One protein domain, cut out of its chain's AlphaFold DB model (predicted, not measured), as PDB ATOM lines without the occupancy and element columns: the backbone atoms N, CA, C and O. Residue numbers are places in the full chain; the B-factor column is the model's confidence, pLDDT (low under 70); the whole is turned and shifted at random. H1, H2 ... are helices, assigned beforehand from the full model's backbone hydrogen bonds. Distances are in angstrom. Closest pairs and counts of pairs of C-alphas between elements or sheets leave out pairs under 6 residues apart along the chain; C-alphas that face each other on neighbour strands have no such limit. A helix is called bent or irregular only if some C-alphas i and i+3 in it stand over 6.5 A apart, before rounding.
ATOM      1  N   PRO A  13      -6.773  15.619 -29.648       73.94
ATOM      2  CA  PRO A  13      -7.680  15.729 -28.519       73.94
ATOM      3  C   PRO A  13      -6.895  15.685 -27.207       73.94
ATOM      4  O   PRO A  13      -5.907  14.957 -27.063       73.94
ATOM      5  N   ARG A  14      -7.344  16.469 -26.221       79.25
ATOM      6  CA  ARG A  14      -6.770  16.417 -24.873       79.25
ATOM      7  C   ARG A  14      -6.879  14.988 -24.342       79.25
ATOM      8  O   ARG A  14      -7.894  14.326 -24.538       79.25
ATOM      9  N   ILE A  15      -5.865  14.540 -23.598       74.06
ATOM     10  CA  ILE A  15      -5.845  13.199 -22.983       74.06
ATOM     11  C   ILE A  15      -7.115  12.930 -22.160       74.06
ATOM     12  O   ILE A  15      -7.580  11.797 -22.119       74.06
ATOM     13  N   THR A  16      -7.691  13.951 -21.522       68.19
ATOM     14  CA  THR A  16      -8.973  13.844 -20.810       68.19
ATOM     15  C   THR A  16     -10.131  13.468 -21.731       68.19
ATOM     16  O   THR A  16     -10.821  12.504 -21.430       68.19
ATOM     17  N   ALA A  17     -10.277  14.125 -22.885       72.88
ATOM     18  CA  ALA A  17     -11.320  13.800 -23.861       72.88
ATOM     19  C   ALA A  17     -11.152  12.378 -24.424       72.88
ATOM     20  O   ALA A  17     -12.119  11.638 -24.559       72.88
ATOM     21  N   ILE A  18      -9.909  11.945 -24.672       72.88
ATOM     22  CA  ILE A  18      -9.630  10.562 -25.093       72.88
ATOM     23  C   ILE A  18     -10.053   9.569 -23.998       72.88
ATOM     24  O   ILE A  18     -10.644   8.534 -24.286       72.88
ATOM     25  N   ARG A  19      -9.787   9.870 -22.723       67.12
ATOM     26  CA  ARG A  19     -10.187   9.000 -21.604       67.12
ATOM     27  C   ARG A  19     -11.699   8.900 -21.447       67.12
ATOM     28  O   ARG A  19     -12.173   7.812 -21.142       67.12
ATOM     29  N   GLU A  20     -12.420   9.997 -21.671       67.75
ATOM     30  CA  GLU A  20     -13.887  10.022 -21.686       67.75
ATOM     31  C   GLU A  20     -14.436   9.143 -22.812       67.75
ATOM     32  O   GLU A  20     -15.316   8.333 -22.564       67.75
ATOM     33  N   THR A  21     -13.852   9.195 -24.017       70.50
ATOM     34  CA  THR A  21     -14.284   8.326 -25.134       70.50
ATOM     35  C   THR A  21     -13.986   6.840 -24.931       70.50
ATOM     36  O   THR A  21     -14.560   5.999 -25.615       70.50
ATOM     37  N   LEU A  22     -13.052   6.511 -24.038       69.50
ATOM     38  CA  LEU A  22     -12.613   5.137 -23.806       69.50
ATOM     39  C   LEU A  22     -13.280   4.499 -22.576       69.50
ATOM     40  O   LEU A  22     -12.958   3.360 -22.238       69.50
ATOM     41  N   ASP A  23     -14.186   5.219 -21.903       65.88
ATOM     42  CA  ASP A  23     -14.907   4.799 -20.692       65.88
ATOM     43  C   ASP A  23     -14.019   4.239 -19.559       65.88
ATOM     44  O   ASP A  23     -14.494   3.580 -18.640       65.88
ATOM     45  N   TYR A  24     -12.709   4.505 -19.561       63.19
ATOM     46  CA  TYR A  24     -11.800   4.034 -18.502       63.19
ATOM     47  C   TYR A  24     -11.943   4.819 -17.191       63.19
ATOM     48  O   TYR A  24     -11.176   4.603 -16.252       63.19
ATOM     49  N   GLY A  25     -12.852   5.791 -17.149       63.25
ATOM     50  CA  GLY A  25     -13.154   6.577 -15.959       63.25
ATOM     51  C   GLY A  25     -14.174   5.919 -15.033       63.25
ATOM     52  O   GLY A  25     -14.203   6.281 -13.859       63.25
ATOM     53  N   ASP A  26     -14.979   4.977 -15.535       73.50
ATOM     54  CA  ASP A  26     -16.028   4.327 -14.750       73.50
ATOM     55  C   ASP A  26     -15.505   3.026 -14.111       73.50
ATOM     56  O   ASP A  26     -15.168   2.075 -14.831       73.50
ATOM     57  N   PRO A  27     -15.402   2.963 -12.770       73.88
ATOM     58  CA  PRO A  27     -14.928   1.775 -12.073       73.88
ATOM     59  C   PRO A  27     -15.874   0.571 -12.177       73.88
ATOM     60  O   PRO A  27     -15.413  -0.550 -11.959       73.88
ATOM     61  N   GLU A  28     -17.149   0.773 -12.518       77.94
ATOM     62  CA  GLU A  28     -18.159  -0.293 -12.616       77.94
ATOM     63  C   GLU A  28     -18.077  -1.063 -13.946       77.94
ATOM     64  O   GLU A  28     -18.651  -2.143 -14.102       77.94
ATOM     65  N   LEU A  29     -17.328  -0.550 -14.926       79.44
ATOM     66  CA  LEU A  29     -17.184  -1.202 -16.223       79.44
ATOM     67  C   LEU A  29     -16.102  -2.287 -16.197       79.44
ATOM     68  O   LEU A  29     -14.949  -2.056 -15.829       79.44
ATOM     69  N   ALA A  30     -16.420  -3.463 -16.744       80.06
ATOM     70  CA  ALA A  30     -15.472  -4.578 -16.879       80.06
ATOM     71  C   ALA A  30     -14.176  -4.194 -17.629       80.06
ATOM     72  O   ALA A  30     -13.097  -4.721 -17.346       80.06
ATOM     73  N   ARG A  31     -14.257  -3.227 -18.556       76.19
ATOM     74  CA  ARG A  31     -13.093  -2.689 -19.283       76.19
ATOM     75  C   ARG A  31     -12.089  -1.999 -18.357       76.19
ATOM     76  O   ARG A  31     -10.885  -2.136 -18.569       76.19
ATOM     77  N   TYR A  32     -12.559  -1.299 -17.322       81.38
ATOM     78  CA  TYR A  32     -11.691  -0.690 -16.315       81.38
ATOM     79  C   TYR A  32     -10.954  -1.762 -15.502       81.38
ATOM     80  O   TYR A  32      -9.741  -1.668 -15.298       81.38
ATOM     81  N   ALA A  33     -11.650  -2.832 -15.107       79.94
ATOM     82  CA  ALA A  33     -11.038  -3.956 -14.401       79.94
ATOM     83  C   ALA A  33      -9.918  -4.614 -15.231       79.94
ATOM     84  O   ALA A  33      -8.796  -4.755 -14.738       79.94
ATOM     85  N   ALA A  34     -10.177  -4.919 -16.508       83.25
ATOM     86  CA  ALA A  34      -9.167  -5.470 -17.415       83.25
ATOM     87  C   ALA A  34      -7.961  -4.526 -17.580       83.25
ATOM     88  O   ALA A  34      -6.817  -4.923 -17.360       83.25
ATOM     89  N   TYR A  35      -8.212  -3.241 -17.842       84.12
ATOM     90  CA  TYR A  35      -7.155  -2.235 -17.971       84.12
ATOM     91  C   TYR A  35      -6.289  -2.119 -16.705       84.12
ATOM     92  O   TYR A  35      -5.057  -2.081 -16.774       84.12
ATOM     93  N   THR A  36      -6.901  -2.087 -15.519       84.00
ATOM     94  CA  THR A  36      -6.141  -2.009 -14.261       84.00
ATOM     95  C   THR A  36      -5.318  -3.272 -13.995       84.00
ATOM     96  O   THR A  36      -4.212  -3.170 -13.445       84.00
ATOM     97  N   ALA A  37      -5.806  -4.448 -14.404       85.88
ATOM     98  CA  ALA A  37      -5.062  -5.700 -14.344       85.88
ATOM     99  C   ALA A  37      -3.848  -5.681 -15.288       85.88
ATOM    100  O   ALA A  37      -2.736  -5.993 -14.849       85.88
ATOM    101  N   ASP A  38      -4.017  -5.208 -16.522       87.94
ATOM    102  CA  ASP A  38      -2.936  -5.085 -17.504       87.94
ATOM    103  C   ASP A  38      -1.848  -4.118 -17.038       87.94
ATOM    104  O   ASP A  38      -0.656  -4.439 -17.055       87.94
ATOM    105  N   VAL A  39      -2.241  -2.954 -16.518       86.44
ATOM    106  CA  VAL A  39      -1.301  -1.982 -15.941       86.44
ATOM    107  C   VAL A  39      -0.543  -2.591 -14.758       86.44
ATOM    108  O   VAL A  39       0.660  -2.356 -14.597       86.44
ATOM    109  N   ARG A  40      -1.214  -3.396 -13.924       87.75
ATOM    110  CA  ARG A  40      -0.576  -4.118 -12.813       87.75
ATOM    111  C   ARG A  40       0.430  -5.145 -13.333       87.75
ATOM    112  O   ARG A  40       1.542  -5.202 -12.808       87.75
ATOM    113  N   ALA A  41       0.069  -5.923 -14.350       89.88
ATOM    114  CA  ALA A  41       0.944  -6.919 -14.962       89.88
ATOM    115  C   ALA A  41       2.168  -6.268 -15.620       89.88
ATOM    116  O   ALA A  41       3.295  -6.709 -15.391       89.88
ATOM    117  N   PHE A  42       1.975  -5.174 -16.357       89.69
ATOM    118  CA  PHE A  42       3.053  -4.390 -16.957       89.69
ATOM    119  C   PHE A  42       4.041  -3.884 -15.898       89.69
ATOM    120  O   PHE A  42       5.248  -4.082 -16.024       89.69
ATOM    121  N   ARG A  43       3.540  -3.312 -14.796       89.06
ATOM    122  CA  ARG A  43       4.372  -2.783 -13.699       89.06
ATOM    123  C   ARG A  43       5.217  -3.821 -12.974       89.06
ATOM    124  O   ARG A  43       6.243  -3.455 -12.410       89.06
ATOM    125  N   LYS A  44       4.821  -5.093 -12.993       89.75
ATOM    126  CA  LYS A  44       5.636  -6.182 -12.436       89.75
ATOM    127  C   LYS A  44       6.889  -6.474 -13.268       89.75
ATOM    128  O   LYS A  44       7.832  -7.041 -12.733       89.75
ATOM    129  N   LYS A  45       6.907  -6.103 -14.552       92.88
ATOM    130  CA  LYS A  45       7.966  -6.490 -15.500       92.88
ATOM    131  C   LYS A  45       9.143  -5.517 -15.567       92.88
ATOM    132  O   LYS A  45      10.115  -5.822 -16.246       92.88
ATOM    133  N   PHE A  46       9.072  -4.354 -14.916       88.94
ATOM    134  CA  PHE A  46      10.126  -3.349 -15.031       88.94
ATOM    135  C   PHE A  46      10.573  -2.769 -13.692       88.94
ATOM    136  O   PHE A  46       9.805  -2.630 -12.736       88.94
ATOM    137  N   THR A  47      11.832  -2.342 -13.691       92.12
ATOM    138  CA  THR A  47      12.474  -1.573 -12.629       92.12
ATOM    139  C   THR A  47      12.887  -0.228 -13.212       92.12
ATOM    140  O   THR A  47      13.374  -0.136 -14.337       92.12
ATOM    141  N   THR A  48      12.643   0.847 -12.470       88.62
ATOM    142  CA  THR A  48      13.047   2.199 -12.875       88.62
ATOM    143  C   THR A  48      14.571   2.340 -12.892       88.62
ATOM    144  O   THR A  48      15.280   1.594 -12.222       88.62
ATOM    145  N   LYS A  49      15.088   3.363 -13.585       90.75
ATOM    146  CA  LYS A  49      16.532   3.676 -13.601       90.75
ATOM    147  C   LYS A  49      17.127   3.887 -12.201       90.75
ATOM    148  O   LYS A  49      18.307   3.649 -12.000       90.75
ATOM    149  N   SER A  50      16.309   4.301 -11.232       90.69
ATOM    150  CA  SER A  50      16.692   4.464  -9.824       90.69
ATOM    151  C   SER A  50      16.573   3.177  -8.991       90.69
ATOM    152  O   SER A  50      16.559   3.254  -7.767       90.69
ATOM    153  N   GLY A  51      16.374   2.011  -9.614       90.56
ATOM    154  CA  GLY A  51      16.259   0.722  -8.923       90.56
ATOM    155  C   GLY A  51      14.907   0.462  -8.246       90.56
ATOM    156  O   GLY A  51      14.745  -0.553  -7.578       90.56
ATOM    157  N   ARG A  52      13.912   1.347  -8.402       88.31
ATOM    158  CA  ARG A  52      12.586   1.158  -7.784       88.31
ATOM    159  C   ARG A  52      11.713   0.231  -8.637       88.31
ATOM    160  O   ARG A  52      11.595   0.515  -9.836       88.31
ATOM    161  N   PRO A  53      11.072  -0.800  -8.059       90.44
ATOM    162  CA  PRO A  53      10.130  -1.655  -8.778       90.44
ATOM    163  C   PRO A  53       8.961  -0.856  -9.366       90.44
ATOM    164  O   PRO A  53       8.432   0.049  -8.717       90.44
ATOM    165  N   GLY A  54       8.492  -1.206 -10.567       86.56
ATOM    166  CA  GLY A  54       7.340  -0.541 -11.187       86.56
ATOM    167  C   GLY A  54       6.060  -0.605 -10.339       86.56
ATOM    168  O   GLY A  54       5.223   0.299 -10.391       86.56
ATOM    169  N   THR A  55       5.923  -1.629  -9.494       87.31
ATOM    170  CA  THR A  55       4.806  -1.800  -8.552       87.31
ATOM    171  C   THR A  55       4.773  -0.740  -7.445       87.31
ATOM    172  O   THR A  55       3.685  -0.357  -7.017       87.31
ATOM    173  N   SER A  56       5.919  -0.194  -7.019       83.25
ATOM    174  CA  SER A  56       5.969   0.806  -5.939       83.25
ATOM    175  C   SER A  56       5.495   2.198  -6.377       83.25
ATOM    176  O   SER A  56       5.268   3.068  -5.538       83.25
ATOM    177  N   LEU A  57       5.344   2.433  -7.686       78.38
ATOM    178  CA  LEU A  57       4.951   3.734  -8.239       78.38
ATOM    179  C   LEU A  57       3.479   4.083  -7.966       78.38
ATOM    180  O   LEU A  57       3.155   5.261  -7.811       78.38
ATOM    181  N   LEU A  58       2.590   3.083  -7.863       69.75
ATOM    182  CA  LEU A  58       1.178   3.306  -7.516       69.75
ATOM    183  C   LEU A  58       1.046   3.797  -6.068       69.75
ATOM    184  O   LEU A  58       0.358   4.784  -5.802       69.75
ATOM    185  N   ASN A  59       1.769   3.140  -5.157       63.25
ATOM    186  CA  ASN A  59       1.721   3.423  -3.726       63.25
ATOM    187  C   ASN A  59       2.149   4.861  -3.427       63.25
ATOM    188  O   ASN A  59       1.564   5.506  -2.566       63.25
ATOM    189  N   GLU A  60       3.109   5.405  -4.177       58.28
ATOM    190  CA  GLU A  60       3.579   6.775  -3.973       58.28
ATOM    191  C   GLU A  60       2.587   7.836  -4.472       58.28
ATOM    192  O   GLU A  60       2.404   8.863  -3.819       58.28
ATOM    193  N   GLN A  61       1.912   7.612  -5.607       62.50
ATOM    194  CA  GLN A  61       0.855   8.523  -6.069       62.50
ATOM    195  C   GLN A  61      -0.338   8.504  -5.107       62.50
ATOM    196  O   GLN A  61      -0.858   9.560  -4.751       62.50
ATOM    197  N   GLN A  62      -0.736   7.322  -4.634       66.38
ATOM    198  CA  GLN A  62      -1.814   7.179  -3.657       66.38
ATOM    199  C   GLN A  62      -1.431   7.795  -2.303       66.38
ATOM    200  O   GLN A  62      -2.235   8.508  -1.707       66.38
ATOM    201  N   ARG A  63      -0.180   7.620  -1.855       61.53
ATOM    202  CA  ARG A  63       0.357   8.273  -0.652       61.53
ATOM    203  C   ARG A  63       0.332   9.795  -0.769       61.53
ATOM    204  O   ARG A  63      -0.104  10.455   0.169       61.53
ATOM    205  N   ARG A  64       0.745  10.358  -1.912       61.72
ATOM    206  CA  ARG A  64       0.671  11.810  -2.167       61.72
ATOM    207  C   ARG A  64      -0.769  12.324  -2.153       61.72
ATOM    208  O   ARG A  64      -1.034  13.321  -1.489       61.72
ATOM    209  N   ASN A  65      -1.697  11.613  -2.794       67.31
ATOM    210  CA  ASN A  65      -3.117  11.980  -2.810       67.31
ATOM    211  C   ASN A  65      -3.777  11.865  -1.422       67.31
ATOM    212  O   ASN A  65      -4.660  12.647  -1.083       67.31
ATOM    213  N   ASN A  66      -3.359  10.900  -0.599       66.06
ATOM    214  CA  ASN A  66      -3.863  10.760   0.766       66.06
ATOM    215  C   ASN A  66      -3.279  11.830   1.695       66.06
ATOM    216  O   ASN A  66      -4.012  12.326   2.544       66.06
ATOM    217  N   LYS A  67      -2.011  12.226   1.488       62.88
ATOM    218  CA  LYS A  67      -1.331  13.303   2.231       62.88
ATOM    219  C   LYS A  67      -1.923  14.701   1.969       62.88
ATOM    220  O   LYS A  67      -1.737  15.608   2.770       62.88
ATOM    221  N   SER A  68      -2.619  14.916   0.854       57.22
ATOM    222  CA  SER A  68      -3.307  16.191   0.611       57.22
ATOM    223  C   SER A  68      -4.699  16.249   1.248       57.22
ATOM    224  O   SER A  68      -5.187  17.337   1.525       57.22
ATOM    225  N   LYS A  69      -5.345  15.103   1.510       59.66
ATOM    226  CA  LYS A  69      -6.698  15.054   2.099       59.66
ATOM    227  C   LYS A  69      -6.711  15.304   3.610       59.66
ATOM    228  O   LYS A  69      -7.651  15.894   4.126       59.66
ATOM    229  N   ASN A  70      -5.675  14.881   4.323       56.75
ATOM    230  CA  ASN A  70      -5.524  15.084   5.767       56.75
ATOM    231  C   ASN A  70      -5.076  16.508   6.147       56.75
ATOM    232  O   ASN A  70      -5.358  16.935   7.263       56.75
ATOM    233  N   ASN A  71      -4.500  17.284   5.224       54.88
ATOM    234  CA  ASN A  71      -4.159  18.691   5.484       54.88
ATOM    235  C   ASN A  71      -5.380  19.630   5.519       54.88
ATOM    236  O   ASN A  71      -5.260  20.746   6.005       54.88
ATOM    237  N   PHE A  72      -6.561  19.195   5.061       53.06
ATOM    238  CA  PHE A  72      -7.806  19.967   5.210       53.06
ATOM    239  C   PHE A  72      -8.518  19.728   6.547       53.06
ATOM    240  O   PHE A  72      -9.454  20.449   6.876       53.06
TER     241      PHE A  72
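This is residues 13 to 72 of the 169 residues of an uncharacterized protein of Monosporascus sp. MC13-8B (UniProt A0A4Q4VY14). What shape does the model have? It is an open bracket of three helices strung along the chain with no shared core: the long helix H3 comes off near the end of H2 at residue 44, the short H1 lies off to the side of H2 near its other end at residue 30, and residues 59 to 72 of H3 stick out as a free arm. Between H2 and H3, residues 45 to 55 loop outward and come back, making the corner of the bracket. What is it made of, and how large is it? The printed part has 60 residues with three named helices, H1, H2 and H3 in chain order, and no named strand; the class is all helix. The whole is loose, with a radius of gyration of the C-alphas of 14.5 A, and its C-alphas span 37 by 35 by 25 A.

Where is the longest helix? H3 holds residues 56 to 72 and is 26.1 A long from first to last C-alpha, with C-alpha 56 at (5.969, 0.806, -5.939) and C-alpha 72 at (-7.806, 19.967, 5.210). Which helices come before it? H2 holds residues 30 to 44 and is 21.6 A long, with C-alpha 30 at (-15.472, -4.578, -16.879). H1 holds residues 15 to 21, with 10.0 A from first to last C-alpha.

How does H3 stand to the other helices? H3 and H2 are near each other, with no pair of C-alphas within 8 A but 5 pairs within 10 A. H3 and H1 are apart. Where does H1 stand to H2? H1 and H2 are apart, with no C-alpha of the one within 8 A of the other. Are the helices' backbones in order? In H1 and H2 every O i to N i+4 pair is within hydrogen-bond range, and in H3 9 of 13 are. No helix is bent.

How far does the printed part reach? The two C-alphas farthest apart, those of Lys 45 and Phe 72, are 37.1 A apart, and those of Pro 13 and Phe 72, the first and last printed, are 34.0 A apart. Without residues 59 to 72, which stand free, the body has 46 residues and spans 35 by 24 by 13 A. How are the helices linked? The printed part has no cut; H1 to H2 is a short link of 8 residues and H2 to H3 a long link of 11. Where is the confidence low? The mean pLDDT of the printed part is 76.0, and 22 residues are under 70: residue 16, residues 19 to 20, 22 to 25 and 58 to 72.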